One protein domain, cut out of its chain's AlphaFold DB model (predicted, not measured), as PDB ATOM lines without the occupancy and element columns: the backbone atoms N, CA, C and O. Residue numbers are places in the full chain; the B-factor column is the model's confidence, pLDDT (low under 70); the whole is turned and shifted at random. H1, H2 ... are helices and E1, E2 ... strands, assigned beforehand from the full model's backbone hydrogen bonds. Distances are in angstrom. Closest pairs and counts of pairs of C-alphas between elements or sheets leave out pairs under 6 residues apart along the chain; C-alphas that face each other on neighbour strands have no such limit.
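AT A GLANCE: This is residues 171 to 208 and 268 to 334 of the 334 residues of an uncharacterized protein of Octadecabacter sp. SW4 (UniProt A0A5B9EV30). There is little regular structure: the twisted sheet E2 E7 E6 E4 and strand pair E3 E5 form a head, followed outward by pair E1 E8, then H1, where residues 310 to 315 and 317 to 323 stick out. The 105 printed residues include eight named strands, their sheets antiparallel, then one named helix; it is mostly strand, with under half in named elements. The whole is loose, radius of gyration of the C-alphas 17.4 A, spans 53 by 27 by 26 A.

IN THESE COORDINATES: E1 is residues 171 to 173, E2 180 to 182, E3 187 to 192, E4 196 to 198, E5 203 to 208, E6 273 to 277, E7 292 to 298 (17.3 A), E8 305 to 307, H1 315 to 318. C-alpha 171 is at (-24.851, -8.134, -50.337), C-alpha 318 at (-23.959, 1.331, -66.081).

HOW THE PARTS SIT: In hairpin E6 and E7, N 295 and O 276 are within hydrogen-bond range, 2.9 A. H1, not on the sheet, is too short for an O i to N i+4 pair.

THE WHOLE: Residues 209 to 267 are not printed; C-alphas 208 and 268 are 15.1 A apart. Link E6 to E7 is long. Residues 313 to 334 have pLDDT under 70.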
ATOM      1  N   MET A 171     -26.265  -8.463 -50.181       79.88
ATOM      2  CA  MET A 171     -24.851  -8.134 -50.337       79.88
ATOM      3  C   MET A 171     -24.062  -8.775 -49.195       79.88
ATOM      4  O   MET A 171     -24.498  -8.730 -48.045       79.88
ATOM      5  N   ALA A 172     -22.894  -9.328 -49.504       81.12
ATOM      6  CA  ALA A 172     -21.939  -9.856 -48.538       81.12
ATOM      7  C   ALA A 172     -20.576  -9.176 -48.723       81.12
ATOM      8  O   ALA A 172     -20.286  -8.639 -49.791       81.12
ATOM      9  N   LEU A 173     -19.738  -9.180 -47.683       82.25
ATOM     10  CA  LEU A 173     -18.350  -8.722 -47.811       82.25
ATOM     11  C   LEU A 173     -17.602  -9.605 -48.809       82.25
ATOM     12  O   LEU A 173     -17.766 -10.827 -48.800       82.25
ATOM     13  N   ASP A 174     -16.766  -8.986 -49.641       81.81
ATOM     14  CA  ASP A 174     -15.948  -9.704 -50.618       81.81
ATOM     15  C   ASP A 174     -14.778 -10.448 -49.957       81.81
ATOM     16  O   ASP A 174     -13.611 -10.063 -50.051       81.81
ATOM     17  N   ALA A 175     -15.097 -11.534 -49.261       77.06
ATOM     18  CA  ALA A 175     -14.110 -12.376 -48.607       77.06
ATOM     19  C   ALA A 175     -13.337 -13.275 -49.596       77.06
ATOM     20  O   ALA A 175     -12.398 -13.952 -49.172       77.06
ATOM     21  N   GLN A 176     -13.740 -13.332 -50.875       76.62
ATOM     22  CA  GLN A 176     -13.159 -14.228 -51.886       76.62
ATOM     23  C   GLN A 176     -12.247 -13.527 -52.898       76.62
ATOM     24  O   GLN A 176     -11.330 -14.165 -53.407       76.62
ATOM     25  N   GLY A 177     -12.471 -12.245 -53.169       80.81
ATOM     26  CA  GLY A 177     -11.627 -11.423 -54.024       80.81
ATOM     27  C   GLY A 177     -10.799 -10.445 -53.202       80.81
ATOM     28  O   GLY A 177      -9.712 -10.766 -52.734       80.81
ATOM     29  N   THR A 178     -11.336  -9.244 -53.018       81.25
ATOM     30  CA  THR A 178     -10.639  -8.062 -52.490       81.25
ATOM     31  C   THR A 178     -10.007  -8.294 -51.121       81.25
ATOM     32  O   THR A 178      -8.885  -7.850 -50.882       81.25
ATOM     33  N   TYR A 179     -10.706  -8.990 -50.221       86.94
ATOM     34  CA  TYR A 179     -10.204  -9.263 -48.873       86.94
ATOM     35  C   TYR A 179      -9.535 -10.632 -48.741       86.94
ATOM     36  O   TYR A 179      -9.075 -10.967 -47.652       86.94
ATOM     37  N   ALA A 180      -9.470 -11.440 -49.803       89.19
ATOM     38  CA  ALA A 180      -8.908 -12.780 -49.715       89.19
ATOM     39  C   ALA A 180      -7.383 -12.749 -49.547       89.19
ATOM     40  O   ALA A 180      -6.654 -12.101 -50.297       89.19
ATOM     41  N   VAL A 181      -6.896 -13.517 -48.576       90.00
ATOM     42  CA  VAL A 181      -5.473 -13.801 -48.393       90.00
ATOM     43  C   VAL A 181      -5.181 -15.133 -49.073       90.00
ATOM     44  O   VAL A 181      -5.672 -16.177 -48.635       90.00
ATOM     45  N   GLN A 182      -4.409 -15.084 -50.158       92.06
ATOM     46  CA  GLN A 182      -4.042 -16.242 -50.973       92.06
ATOM     47  C   GLN A 182      -2.544 -16.546 -50.869       92.06
ATOM     48  O   GLN A 182      -1.731 -15.665 -50.561       92.06
ATOM     49  N   THR A 183      -2.188 -17.802 -51.120       91.50
ATOM     50  CA  THR A 183      -0.800 -18.248 -51.256       91.50
ATOM     51  C   THR A 183      -0.206 -17.731 -52.563       91.50
ATOM     52  O   THR A 183      -0.839 -17.798 -53.613       91.50
ATOM     53  N   GLN A 184       1.021 -17.217 -52.506       90.06
ATOM     54  CA  GLN A 184       1.763 -16.808 -53.708       90.06
ATOM     55  C   GLN A 184       2.638 -17.933 -54.273       90.06
ATOM     56  O   GLN A 184       3.067 -17.861 -55.415       90.06
ATOM     57  N   GLN A 185       2.910 -18.961 -53.472       92.31
ATOM     58  CA  GLN A 185       3.685 -20.138 -53.845       92.31
ATOM     59  C   GLN A 185       3.044 -21.393 -53.253       92.31
ATOM     60  O   GLN A 185       2.320 -21.322 -52.257       92.31
ATOM     61  N   GLY A 186       3.294 -22.540 -53.884       91.50
ATOM     62  CA  GLY A 186       2.834 -23.834 -53.386       91.50
ATOM     63  C   GLY A 186       3.703 -24.347 -52.236       91.50
ATOM     64  O   GLY A 186       4.926 -24.196 -52.256       91.50
ATOM     65  N   GLY A 187       3.087 -24.979 -51.239       92.44
ATOM     66  CA  GLY A 187       3.804 -25.560 -50.106       92.44
ATOM     67  C   GLY A 187       2.890 -26.142 -49.033       92.44
ATOM     68  O   GLY A 187       1.668 -26.010 -49.075       92.44
ATOM     69  N   THR A 188       3.496 -26.789 -48.047       93.56
ATOM     70  CA  THR A 188       2.805 -27.356 -46.888       93.56
ATOM     71  C   THR A 188       2.648 -26.298 -45.807       93.56
ATOM     72  O   THR A 188       3.623 -25.661 -45.409       93.56
ATOM     73  N   LEU A 189       1.427 -26.107 -45.314       93.31
ATOM     74  CA  LEU A 189       1.133 -25.112 -44.290       93.31
ATOM     75  C   LEU A 189       1.708 -25.518 -42.932       93.31
ATOM     76  O   LEU A 189       1.233 -26.468 -42.318       93.31
ATOM     77  N   ASP A 190       2.682 -24.766 -42.439       93.06
ATOM     78  CA  ASP A 190       3.295 -24.986 -41.125       93.06
ATOM     79  C   ASP A 190       2.581 -24.164 -40.042       93.06
ATOM     80  O   ASP A 190       2.200 -24.668 -38.986       93.06
ATOM     81  N   PHE A 191       2.298 -22.896 -40.352       91.56
ATOM     82  CA  PHE A 191       1.680 -21.955 -39.425       91.56
ATOM     83  C   PHE A 191       0.574 -21.144 -40.097       91.56
ATOM     84  O   PHE A 191       0.708 -20.715 -41.244       91.56
ATOM     85  N   VAL A 192      -0.491 -20.878 -39.342       92.69
ATOM     86  CA  VAL A 192      -1.545 -19.923 -39.686       92.69
ATOM     87  C   VAL A 192      -1.921 -19.120 -38.443       92.69
ATOM     88  O   VAL A 192      -2.028 -19.668 -37.345       92.69
ATOM     89  N   ALA A 193      -2.101 -17.812 -38.608       90.62
ATOM     90  CA  ALA A 193      -2.538 -16.931 -37.541       90.62
ATOM     91  C   ALA A 193      -3.986 -17.243 -37.126       90.62
ATOM     92  O   ALA A 193      -4.837 -17.596 -37.943       90.62
ATOM     93  N   ASN A 194      -4.280 -17.081 -35.836       90.38
ATOM     94  CA  ASN A 194      -5.646 -17.197 -35.332       90.38
ATOM     95  C   ASN A 194      -6.496 -15.995 -35.766       90.38
ATOM     96  O   ASN A 194      -5.972 -14.941 -36.127       90.38
ATOM     97  N   SER A 195      -7.819 -16.139 -35.665       91.44
ATOM     98  CA  SER A 195      -8.740 -15.023 -35.880       91.44
ATOM     99  C   SER A 195      -8.447 -13.878 -34.907       91.44
ATOM    100  O   SER A 195      -8.426 -14.101 -33.692       91.44
ATOM    101  N   GLY A 196      -8.265 -12.657 -35.409       91.12
ATOM    102  CA  GLY A 196      -7.972 -11.508 -34.556       91.12
ATOM    103  C   GLY A 196      -7.544 -10.255 -35.308       91.12
ATOM    104  O   GLY A 196      -7.390 -10.243 -36.527       91.12
ATOM    105  N   THR A 197      -7.349  -9.172 -34.559       91.69
ATOM    106  CA  THR A 197      -6.796  -7.922 -35.088       91.69
ATOM    107  C   THR A 197      -5.292  -8.051 -35.305       91.69
ATOM    108  O   THR A 197      -4.563  -8.385 -34.373       91.69
ATOM    109  N   VAL A 198      -4.837  -7.742 -36.514       91.88
ATOM    110  CA  VAL A 198      -3.433  -7.779 -36.933       91.88
ATOM    111  C   VAL A 198      -2.972  -6.389 -37.362       91.88
ATOM    112  O   VAL A 198      -3.744  -5.610 -37.928       91.88
ATOM    113  N   THR A 199      -1.709  -6.067 -37.094       92.38
ATOM    114  CA  THR A 199      -1.058  -4.855 -37.606       92.38
ATOM    115  C   THR A 199      -0.382  -5.138 -38.943       92.38
ATOM    116  O   THR A 199      -0.122  -6.294 -39.288       92.38
ATOM    117  N   GLU A 200      -0.058  -4.087 -39.691       90.94
ATOM    118  CA  GLU A 200       0.764  -4.210 -40.895       90.94
ATOM    119  C   GLU A 200       2.096  -4.915 -40.578       90.94
ATOM    120  O   GLU A 200       2.691  -4.696 -39.521       90.94
ATOM    121  N   GLY A 201       2.517  -5.823 -41.459       90.06
ATOM    122  CA  GLY A 201       3.724  -6.633 -41.278       90.06
ATOM    123  C   GLY A 201       3.568  -7.830 -40.335       90.06
ATOM    124  O   GLY A 201       4.526  -8.578 -40.152       90.06
ATOM    125  N   THR A 202       2.385  -8.071 -39.758       92.12
ATOM    126  CA  THR A 202       2.146  -9.293 -38.967       92.12
ATOM    127  C   THR A 202       2.177 -10.516 -39.877       92.12
ATOM    128  O   THR A 202       1.538 -10.523 -40.931       92.12
ATOM    129  N   GLN A 203       2.888 -11.564 -39.468       93.31
ATOM    130  CA  GLN A 203       2.917 -12.825 -40.200       93.31
ATOM    131  C   GLN A 203       1.565 -13.543 -40.084       93.31
ATOM    132  O   GLN A 203       1.103 -13.846 -38.984       93.31
ATOM    133  N   LEU A 204       0.930 -13.809 -41.224       92.06
ATOM    134  CA  LEU A 204      -0.383 -14.456 -41.312       92.06
ATOM    135  C   LEU A 204      -0.268 -15.960 -41.525       92.06
ATOM    136  O   LEU A 204      -1.077 -16.719 -40.995       92.06
ATOM    137  N   TYR A 205       0.714 -16.389 -42.311       93.25
ATOM    138  CA  TYR A 205       0.950 -17.798 -42.581       93.25
ATOM    139  C   TYR A 205       2.416 -18.069 -42.911       93.25
ATOM    140  O   TYR A 205       3.150 -17.171 -43.331       93.25
ATOM    141  N   ARG A 206       2.814 -19.329 -42.737       94.25
ATOM    142  CA  ARG A 206       4.094 -19.873 -43.190       94.25
ATOM    143  C   ARG A 206       3.857 -21.163 -43.948       94.25
ATOM    144  O   ARG A 206       3.228 -22.083 -43.419       94.25
ATOM    145  N   LEU A 207       4.389 -21.226 -45.159       94.44
ATOM    146  CA  LEU A 207       4.475 -22.446 -45.945       94.44
ATOM    147  C   LEU A 207       5.897 -23.003 -45.879       94.44
ATOM    148  O   LEU A 207       6.869 -22.267 -45.742       94.44
ATOM    149  N   THR A 208       6.010 -24.315 -46.013       94.06
ATOM    150  CA  THR A 208       7.281 -25.024 -46.157       94.06
ATOM    151  C   THR A 208       7.247 -25.816 -47.454       94.06
ATOM    152  O   THR A 208       6.261 -26.493 -47.755       94.06
ATOM    153  N   TYR A 268       2.600 -12.002 -45.152       92.12
ATOM    154  CA  TYR A 268       2.456 -10.896 -44.200       92.12
ATOM    155  C   TYR A 268       1.204 -10.059 -44.478       92.12
ATOM    156  O   TYR A 268       0.761  -9.916 -45.621       92.12
ATOM    157  N   ALA A 269       0.639  -9.473 -43.423       91.12
ATOM    158  CA  ALA A 269      -0.473  -8.541 -43.523       91.12
ATOM    159  C   ALA A 269      -0.024  -7.242 -44.211       91.12
ATOM    160  O   ALA A 269       0.816  -6.514 -43.686       91.12
ATOM    161  N   LYS A 270      -0.617  -6.930 -45.374       87.94
ATOM    162  CA  LYS A 270      -0.331  -5.699 -46.140       87.94
ATOM    163  C   LYS A 270      -0.851  -4.420 -45.475       87.94
ATOM    164  O   LYS A 270      -0.464  -3.334 -45.873       87.94
ATOM    165  N   GLN A 271      -1.776  -4.548 -44.527       89.31
ATOM    166  CA  GLN A 271      -2.420  -3.437 -43.828       89.31
ATOM    167  C   GLN A 271      -2.979  -3.917 -42.487       89.31
ATOM    168  O   GLN A 271      -3.210  -5.115 -42.301       89.31
ATOM    169  N   ALA A 272      -3.224  -2.985 -41.565       89.69
ATOM    170  CA  ALA A 272      -3.877  -3.292 -40.298       89.69
ATOM    171  C   ALA A 272      -5.364  -3.638 -40.504       89.69
ATOM    172  O   ALA A 272      -6.076  -2.988 -41.275       89.69
ATOM    173  N   GLY A 273      -5.850  -4.661 -39.804       91.06
ATOM    174  CA  GLY A 273      -7.214  -5.146 -39.988       91.06
ATOM    175  C   GLY A 273      -7.570  -6.337 -39.110       91.06
ATOM    176  O   GLY A 273      -6.811  -6.732 -38.230       91.06
ATOM    177  N   PHE A 274      -8.744  -6.911 -39.346       90.88
ATOM    178  CA  PHE A 274      -9.188  -8.154 -38.734       90.88
ATOM    179  C   PHE A 274      -8.930  -9.318 -39.688       90.88
ATOM    180  O   PHE A 274      -9.460  -9.342 -40.798       90.88
ATOM    181  N   PHE A 275      -8.108 -10.270 -39.265       92.56
ATOM    182  CA  PHE A 275      -7.843 -11.492 -40.006       92.56
ATOM    183  C   PHE A 275      -8.775 -12.609 -39.538       92.56
ATOM    184  O   PHE A 275      -8.917 -12.853 -38.338       92.56
ATOM    185  N   GLU A 276      -9.387 -13.300 -40.493       91.94
ATOM    186  CA  GLU A 276     -10.225 -14.473 -40.276       91.94
ATOM    187  C   GLU A 276      -9.676 -15.643 -41.114       91.94
ATOM    188  O   GLU A 276      -9.742 -15.594 -42.350       91.94
ATOM    189  N   PRO A 277      -9.106 -16.687 -40.482       90.44
ATOM    190  CA  PRO A 277      -8.620 -17.858 -41.202       90.44
ATOM    191  C   PRO A 277      -9.788 -18.654 -41.799       90.44
ATOM    192  O   PRO A 277     -10.864 -18.761 -41.211       90.44
ATOM    193  N   GLY A 278      -9.576 -19.233 -42.979       86.88
ATOM    194  CA  GLY A 278     -10.560 -20.084 -43.638       86.88
ATOM    195  C   GLY A 278     -10.736 -21.415 -42.906       86.88
ATOM    196  O   GLY A 278      -9.761 -22.053 -42.520       86.88
ATOM    197  N   PHE A 279     -11.978 -21.878 -42.767       77.94
ATOM    198  CA  PHE A 279     -12.301 -23.127 -42.058       77.94
ATOM    199  C   PHE A 279     -11.669 -24.391 -42.667       77.94
ATOM    200  O   PHE A 279     -11.506 -25.397 -41.978       77.94
ATOM    201  N   GLU A 280     -11.329 -24.357 -43.955       77.50
ATOM    202  CA  GLU A 280     -10.746 -25.490 -44.686       77.50
ATOM    203  C   GLU A 280      -9.231 -25.624 -44.471       77.50
ATOM    204  O   GLU A 280      -8.630 -26.638 -44.826       77.50
ATOM    205  N   VAL A 281      -8.607 -24.618 -43.859       81.19
ATOM    206  CA  VAL A 281      -7.157 -24.483 -43.786       81.19
ATOM    207  C   VAL A 281      -6.655 -25.134 -42.502       81.19
ATOM    208  O   VAL A 281      -6.942 -24.681 -41.395       81.19
ATOM    209  N   ARG A 282      -5.903 -26.227 -42.650       85.69
ATOM    210  CA  ARG A 282      -5.307 -26.975 -41.536       85.69
ATOM    211  C   ARG A 282      -3.799 -27.030 -41.688       85.69
ATOM    212  O   ARG A 282      -3.292 -27.226 -42.792       85.69
ATOM    213  N   THR A 283      -3.087 -26.895 -40.574       89.19
ATOM    214  CA  THR A 283      -1.642 -27.126 -40.542       89.19
ATOM    215  C   THR A 283      -1.333 -28.555 -41.005       89.19
ATOM    216  O   THR A 283      -2.091 -29.492 -40.748       89.19
ATOM    217  N   GLY A 284      -0.254 -28.709 -41.765       89.38
ATOM    218  CA  GLY A 284       0.138 -29.941 -42.446       89.38
ATOM    219  C   GLY A 284      -0.534 -30.186 -43.803       89.38
ATOM    220  O   GLY A 284      -0.157 -31.136 -44.485       89.38
ATOM    221  N   ALA A 285      -1.502 -29.368 -44.230       89.31
ATOM    222  CA  ALA A 285      -2.096 -29.495 -45.561       89.31
ATOM    223  C   ALA A 285      -1.180 -28.899 -46.642       89.31
ATOM    224  O   ALA A 285      -0.592 -27.833 -46.450       89.31
ATOM    225  N   TYR A 286      -1.097 -29.565 -47.795       91.12
ATOM    226  CA  TYR A 286      -0.432 -29.019 -48.975       91.12
ATOM    227  C   TYR A 286      -1.368 -28.055 -49.707       91.12
ATOM    228  O   TYR A 286      -2.484 -28.428 -50.079       91.12
ATOM    229  N   LEU A 287      -0.910 -26.825 -49.915       92.06
ATOM    230  CA  LEU A 287      -1.621 -25.771 -50.623       92.06
ATOM    231  C   LEU A 287      -0.907 -25.470 -51.941       92.06
ATOM    232  O   LEU A 287       0.315 -25.357 -51.994       92.06
ATOM    233  N   VAL A 288      -1.682 -25.326 -53.012       92.88
ATOM    234  CA  VAL A 288      -1.180 -24.908 -54.329       92.88
ATOM    235  C   VAL A 288      -1.079 -23.380 -54.361       92.88
ATOM    236  O   VAL A 288      -1.705 -22.703 -53.543       92.88
ATOM    237  N   GLU A 289      -0.319 -22.819 -55.293       91.31
ATOM    238  CA  GLU A 289      -0.356 -21.384 -55.599       91.31
ATOM    239  C   GLU A 289      -1.801 -20.896 -55.841       91.31
ATOM    240  O   GLU A 289      -2.602 -21.580 -56.482       91.31
ATOM    241  N   GLY A 290      -2.154 -19.738 -55.277       90.06
ATOM    242  CA  GLY A 290      -3.498 -19.157 -55.349       90.06
ATOM    243  C   GLY A 290      -4.515 -19.753 -54.367       90.06
ATOM    244  O   GLY A 290      -5.665 -19.311 -54.331       90.06
ATOM    245  N   SER A 291      -4.123 -20.726 -53.539       91.00
ATOM    246  CA  SER A 291      -5.007 -21.304 -52.521       91.00
ATOM    247  C   SER A 291      -5.376 -20.270 -51.462       91.00
ATOM    248  O   SER A 291      -4.547 -19.481 -51.005       91.00
ATOM    249  N   ARG A 292      -6.636 -20.284 -51.029       90.56
ATOM    250  CA  ARG A 292      -7.157 -19.331 -50.046       90.56
ATOM    251  C   ARG A 292      -6.813 -19.766 -48.624       90.56
ATOM    252  O   ARG A 292      -7.206 -20.846 -48.199       90.56
ATOM    253  N   ILE A 293      -6.160 -18.882 -47.871       90.94
ATOM    254  CA  ILE A 293      -5.838 -19.090 -46.451       90.94
ATOM    255  C   ILE A 293      -6.875 -18.436 -45.534       90.94
ATOM    256  O   ILE A 293      -7.190 -18.962 -44.469       90.94
ATOM    257  N   GLY A 294      -7.439 -17.300 -45.937       91.06
ATOM    258  CA  GLY A 294      -8.410 -16.579 -45.120       91.06
ATOM    259  C   GLY A 294      -8.855 -15.272 -45.754       91.06
ATOM    260  O   GLY A 294      -8.687 -15.069 -46.960       91.06
ATOM    261  N   ALA A 295      -9.421 -14.390 -44.938       90.94
ATOM    262  CA  ALA A 295      -9.766 -13.029 -45.320       90.94
ATOM    263  C   ALA A 295      -9.164 -12.013 -44.337       90.94
ATOM    264  O   ALA A 295      -9.176 -12.231 -43.128       90.94
ATOM    265  N   LEU A 296      -8.633 -10.906 -44.860       90.62
ATOM    266  CA  LEU A 296      -8.127  -9.775 -44.083       90.62
ATOM    267  C   LEU A 296      -9.011  -8.553 -44.340       90.62
ATOM    268  O   LEU A 296      -8.937  -7.928 -45.398       90.62
ATOM    269  N   TYR A 297      -9.826  -8.197 -43.352       90.12
ATOM    270  CA  TYR A 297     -10.728  -7.052 -43.413       90.12
ATOM    271  C   TYR A 297     -10.031  -5.802 -42.855       90.12
ATOM    272  O   TYR A 297      -9.749  -5.760 -41.655       90.12
ATOM    273  N   PRO A 298      -9.734  -4.776 -43.667       86.19
ATOM    274  CA  PRO A 298      -9.122  -3.547 -43.176       86.19
ATOM    275  C   PRO A 298     -10.044  -2.800 -42.215       86.19
ATOM    276  O   PRO A 298     -11.261  -2.755 -42.400       86.19
ATOM    277  N   ALA A 299      -9.446  -2.150 -41.220       77.81
ATOM    278  CA  ALA A 299     -10.143  -1.178 -40.387       77.81
ATOM    279  C   ALA A 299     -10.203   0.168 -41.131       77.81
ATOM    280  O   ALA A 299      -9.368   1.041 -40.909       77.81
ATOM    281  N   GLY A 300     -11.143   0.310 -42.068       74.38
ATOM    282  CA  GLY A 300     -11.321   1.526 -42.866       74.38
ATOM    283  C   GLY A 300     -12.786   1.926 -43.035       74.38
ATOM    284  O   GLY A 300     -13.692   1.139 -42.767       74.38
ATOM    285  N   ASP A 301     -13.008   3.152 -43.515       73.31
ATOM    286  CA  ASP A 301     -14.349   3.719 -43.739       73.31
ATOM    287  C   ASP A 301     -15.048   3.159 -44.993       73.31
ATOM    288  O   ASP A 301     -16.240   3.390 -45.208       73.31
ATOM    289  N   THR A 302     -14.322   2.421 -45.839       75.38
ATOM    290  CA  THR A 302     -14.824   1.863 -47.098       75.38
ATOM    291  C   THR A 302     -14.885   0.337 -47.048       75.38
ATOM    292  O   THR A 302     -13.911  -0.345 -46.733       75.38
ATOM    293  N   ALA A 303     -16.052  -0.213 -47.393       77.50
ATOM    294  CA  ALA A 303     -16.285  -1.651 -47.485       77.50
ATOM    295  C   ALA A 303     -16.687  -2.031 -48.913       77.50
ATOM    296  O   ALA A 303     -17.592  -1.431 -49.494       77.50
ATOM    297  N   VAL A 304     -16.029  -3.050 -49.461       80.81
ATOM    298  CA  VAL A 304     -16.372  -3.644 -50.753       80.81
ATOM    299  C   VAL A 304     -17.344  -4.792 -50.508       80.81
ATOM    300  O   VAL A 304     -17.056  -5.746 -49.783       80.81
ATOM    301  N   LEU A 305     -18.523  -4.668 -51.107       81.69
ATOM    302  CA  LEU A 305     -19.610  -5.627 -51.000       81.69
ATOM    303  C   LEU A 305     -19.876  -6.246 -52.371       81.69
ATOM    304  O   LEU A 305     -19.899  -5.540 -53.379       81.69
ATOM    305  N   ILE A 306     -20.128  -7.550 -52.393       81.62
ATOM    306  CA  ILE A 306     -20.533  -8.293 -53.585       81.62
ATOM    307  C   ILE A 306     -21.895  -8.929 -53.328       81.62
ATOM    308  O   ILE A 306     -22.162  -9.482 -52.261       81.62
ATOM    309  N   GLY A 307     -22.765  -8.864 -54.329       81.25
ATOM    310  CA  GLY A 307     -24.083  -9.480 -54.301       81.25
ATOM    311  C   GLY A 307     -24.539  -9.836 -55.704       81.25
ATOM    312  O   GLY A 307     -24.108  -9.234 -56.690       81.25
ATOM    313  N   GLN A 308     -25.405 -10.839 -55.800       81.12
ATOM    314  CA  GLN A 308     -25.964 -11.254 -57.081       81.12
ATOM    315  C   GLN A 308     -27.009 -10.239 -57.536       81.12
ATOM    316  O   GLN A 308     -28.034 -10.043 -56.879       81.12
ATOM    317  N   PHE A 309     -26.752  -9.596 -58.671       79.38
ATOM    318  CA  PHE A 309     -27.651  -8.607 -59.245       79.38
ATOM    319  C   PHE A 309     -28.412  -9.195 -60.443       79.38
ATOM    320  O   PHE A 309     -27.798  -9.858 -61.279       79.38
ATOM    321  N   PRO A 310     -29.731  -8.967 -60.564       75.06
ATOM    322  CA  PRO A 310     -30.509  -9.502 -61.675       75.06
ATOM    323  C   PRO A 310     -30.071  -8.892 -63.016       75.06
ATOM    324  O   PRO A 310     -30.051  -7.670 -63.192       75.06
ATOM    325  N   GLU A 311     -29.759  -9.763 -63.978       75.56
ATOM    326  CA  GLU A 311     -29.157  -9.405 -65.270       75.56
ATOM    327  C   GLU A 311     -29.994  -8.395 -66.068       75.56
ATOM    328  O   GLU A 311     -29.473  -7.427 -66.623       75.56
ATOM    329  N   ASN A 312     -31.321  -8.537 -66.022       75.38
ATOM    330  CA  ASN A 312     -32.274  -7.659 -66.706       75.38
ATOM    331  C   ASN A 312     -32.270  -6.198 -66.212       75.38
ATOM    332  O   ASN A 312     -32.954  -5.355 -66.798       75.38
ATOM    333  N   ARG A 313     -31.532  -5.879 -65.143       67.19
ATOM    334  CA  ARG A 313     -31.390  -4.517 -64.611       67.19
ATOM    335  C   ARG A 313     -29.975  -3.950 -64.728       67.19
ATOM    336  O   ARG A 313     -29.793  -2.784 -64.393       67.19
ATOM    337  N   ILE A 314     -28.998  -4.712 -65.231       66.94
ATOM    338  CA  ILE A 314     -27.587  -4.283 -65.324       66.94
ATOM    339  C   ILE A 314     -27.426  -3.036 -66.204       66.94
ATOM    340  O   ILE A 314     -26.664  -2.135 -65.860       66.94
ATOM    341  N   ALA A 315     -28.175  -2.942 -67.308       66.31
ATOM    342  CA  ALA A 315     -28.113  -1.796 -68.218       66.31
ATOM    343  C   ALA A 315     -28.435  -0.458 -67.525       66.31
ATOM    344  O   ALA A 315     -27.868   0.563 -67.885       66.31
ATOM    345  N   ARG A 316     -29.285  -0.474 -66.488       61.41
ATOM    346  CA  ARG A 316     -29.667   0.722 -65.717       61.41
ATOM    347  C   ARG A 316     -28.650   1.125 -64.647       61.41
ATOM    348  O   ARG A 316     -28.819   2.160 -64.023       61.41
ATOM    349  N   LEU A 317     -27.648   0.283 -64.396       61.38
ATOM    350  CA  LEU A 317     -26.610   0.505 -63.387       61.38
ATOM    351  C   LEU A 317     -25.312   1.049 -64.005       61.38
ATOM    352  O   LEU A 317     -24.476   1.594 -63.294       61.38
ATOM    353  N   ARG A 318     -25.130   0.863 -65.322       56.97
ATOM    354  CA  ARG A 318     -23.959   1.331 -66.081       56.97
ATOM    355  C   ARG A 318     -24.022   2.816 -66.416       56.97
ATOM    356  O   ARG A 318     -22.987   3.475 -66.402       56.97
ATOM    357  N   ASP A 319     -25.216   3.321 -66.684       48.06
ATOM    358  CA  ASP A 319     -25.455   4.754 -66.762       48.06
ATOM    359  C   ASP A 319     -25.658   5.232 -65.328       48.06
ATOM    360  O   ASP A 319     -26.471   4.646 -64.621       48.06
ATOM    361  N   GLY A 320     -24.884   6.220 -64.870       51.47
ATOM    362  CA  GLY A 320     -24.958   6.800 -63.522       51.47
ATOM    363  C   GLY A 320     -26.302   7.478 -63.255       51.47
ATOM    364  O   GLY A 320     -26.384   8.700 -63.155       51.47
ATOM    365  N   ASP A 321     -27.357   6.672 -63.203       49.06
ATOM    366  CA  ASP A 321     -28.747   7.070 -63.235       49.06
ATOM    367  C   ASP A 321     -29.106   7.685 -61.872       49.06
ATOM    368  O   ASP A 321     -29.064   6.990 -60.848       49.06
ATOM    369  N   PRO A 322     -29.456   8.984 -61.807       52.81
ATOM    370  CA  PRO A 322     -29.757   9.678 -60.552       52.81
ATOM    371  C   PRO A 322     -30.955   9.084 -59.784       52.81
ATOM    372  O   PRO A 322     -31.196   9.452 -58.635       52.81
ATOM    373  N   TYR A 323     -31.693   8.148 -60.390       47.38
ATOM    374  CA  TYR A 323     -32.820   7.431 -59.789       47.38
ATOM    375  C   TYR A 323     -32.442   6.144 -59.039       47.38
ATOM    376  O   TYR A 323     -33.322   5.526 -58.432       47.38
ATOM    377  N   PHE A 324     -31.159   5.763 -59.010       48.81
ATOM    378  CA  PHE A 324     -30.628   4.719 -58.127       48.81
ATOM    379  C   PHE A 324     -29.743   5.315 -57.020       48.81
ATOM    380  O   PHE A 324     -28.546   5.030 -56.958       48.81
ATOM    381  N   PRO A 325     -30.290   6.124 -56.092       50.22
ATOM    382  CA  PRO A 325     -29.562   6.409 -54.869       50.22
ATOM    383  C   PRO A 325     -29.369   5.080 -54.130       50.22
ATOM    384  O   PRO A 325     -30.344   4.390 -53.815       50.22
ATOM    385  N   PHE A 326     -28.116   4.705 -53.861       55.00
ATOM    386  CA  PHE A 326     -27.812   3.606 -52.948       55.00
ATOM    387  C   PHE A 326     -28.395   3.968 -51.578       55.00
ATOM    388  O   PHE A 326     -27.835   4.759 -50.820       55.00
ATOM    389  N   GLY A 327     -29.590   3.454 -51.294       51.06
ATOM    390  CA  GLY A 327     -30.232   3.614 -50.000       51.06
ATOM    391  C   GLY A 327     -29.391   2.950 -48.913       51.06
ATOM    392  O   GLY A 327     -28.785   1.907 -49.142       51.06
ATOM    393  N   THR A 328     -29.376   3.565 -47.730       44.81
ATOM    394  CA  THR A 328     -28.705   3.099 -46.506       44.81
ATOM    395  C   THR A 328     -28.664   1.573 -46.383       44.81
ATOM    396  O   THR A 328     -29.715   0.930 -46.289       44.81
ATOM    397  N   ALA A 329     -27.453   1.008 -46.333       46.16
ATOM    398  CA  ALA A 329     -27.233  -0.398 -46.027       46.16
ATOM    399  C   ALA A 329     -27.830  -0.707 -44.645       46.16
ATOM    400  O   ALA A 329     -27.369  -0.207 -43.619       46.16
ATOM    401  N   ARG A 330     -28.896  -1.510 -44.609       43.81
ATOM    402  CA  ARG A 330     -29.465  -2.009 -43.354       43.81
ATOM    403  C   ARG A 330     -28.769  -3.325 -43.023       43.81
ATOM    404  O   ARG A 330     -28.960  -4.313 -43.724       43.81
ATOM    405  N   LYS A 331     -27.958  -3.330 -41.966       38.88
ATOM    406  CA  LYS A 331     -27.321  -4.540 -41.434       38.88
ATOM    407  C   LYS A 331     -28.421  -5.462 -40.892       38.88
ATOM    408  O   LYS A 331     -29.015  -5.139 -39.865       38.88
ATOM    409  N   SER A 332     -28.733  -6.568 -41.571       36.94
ATOM    410  CA  SER A 332     -29.526  -7.629 -40.943       36.94
ATOM    411  C   SER A 332     -28.575  -8.466 -40.099       36.94
ATOM    412  O   SER A 332     -27.776  -9.234 -40.628       36.94
ATOM    413  N   LEU A 333     -28.613  -8.255 -38.787       29.98
ATOM    414  CA  LEU A 333     -28.029  -9.183 -37.826       29.98
ATOM    415  C   LEU A 333     -28.918 -10.430 -37.846       29.98
ATOM    416  O   LEU A 333     -30.014 -10.404 -37.287       29.98
ATOM    417  N   GLY A 334     -28.499 -11.432 -38.616       29.39
ATOM    418  CA  GLY A 334     -29.005 -12.801 -38.538       29.39
ATOM    419  C   GLY A 334     -28.180 -13.592 -37.541       29.39
ATOM    420  O   GLY A 334     -26.957 -13.328 -37.486       29.39
TER     421      GLY A 334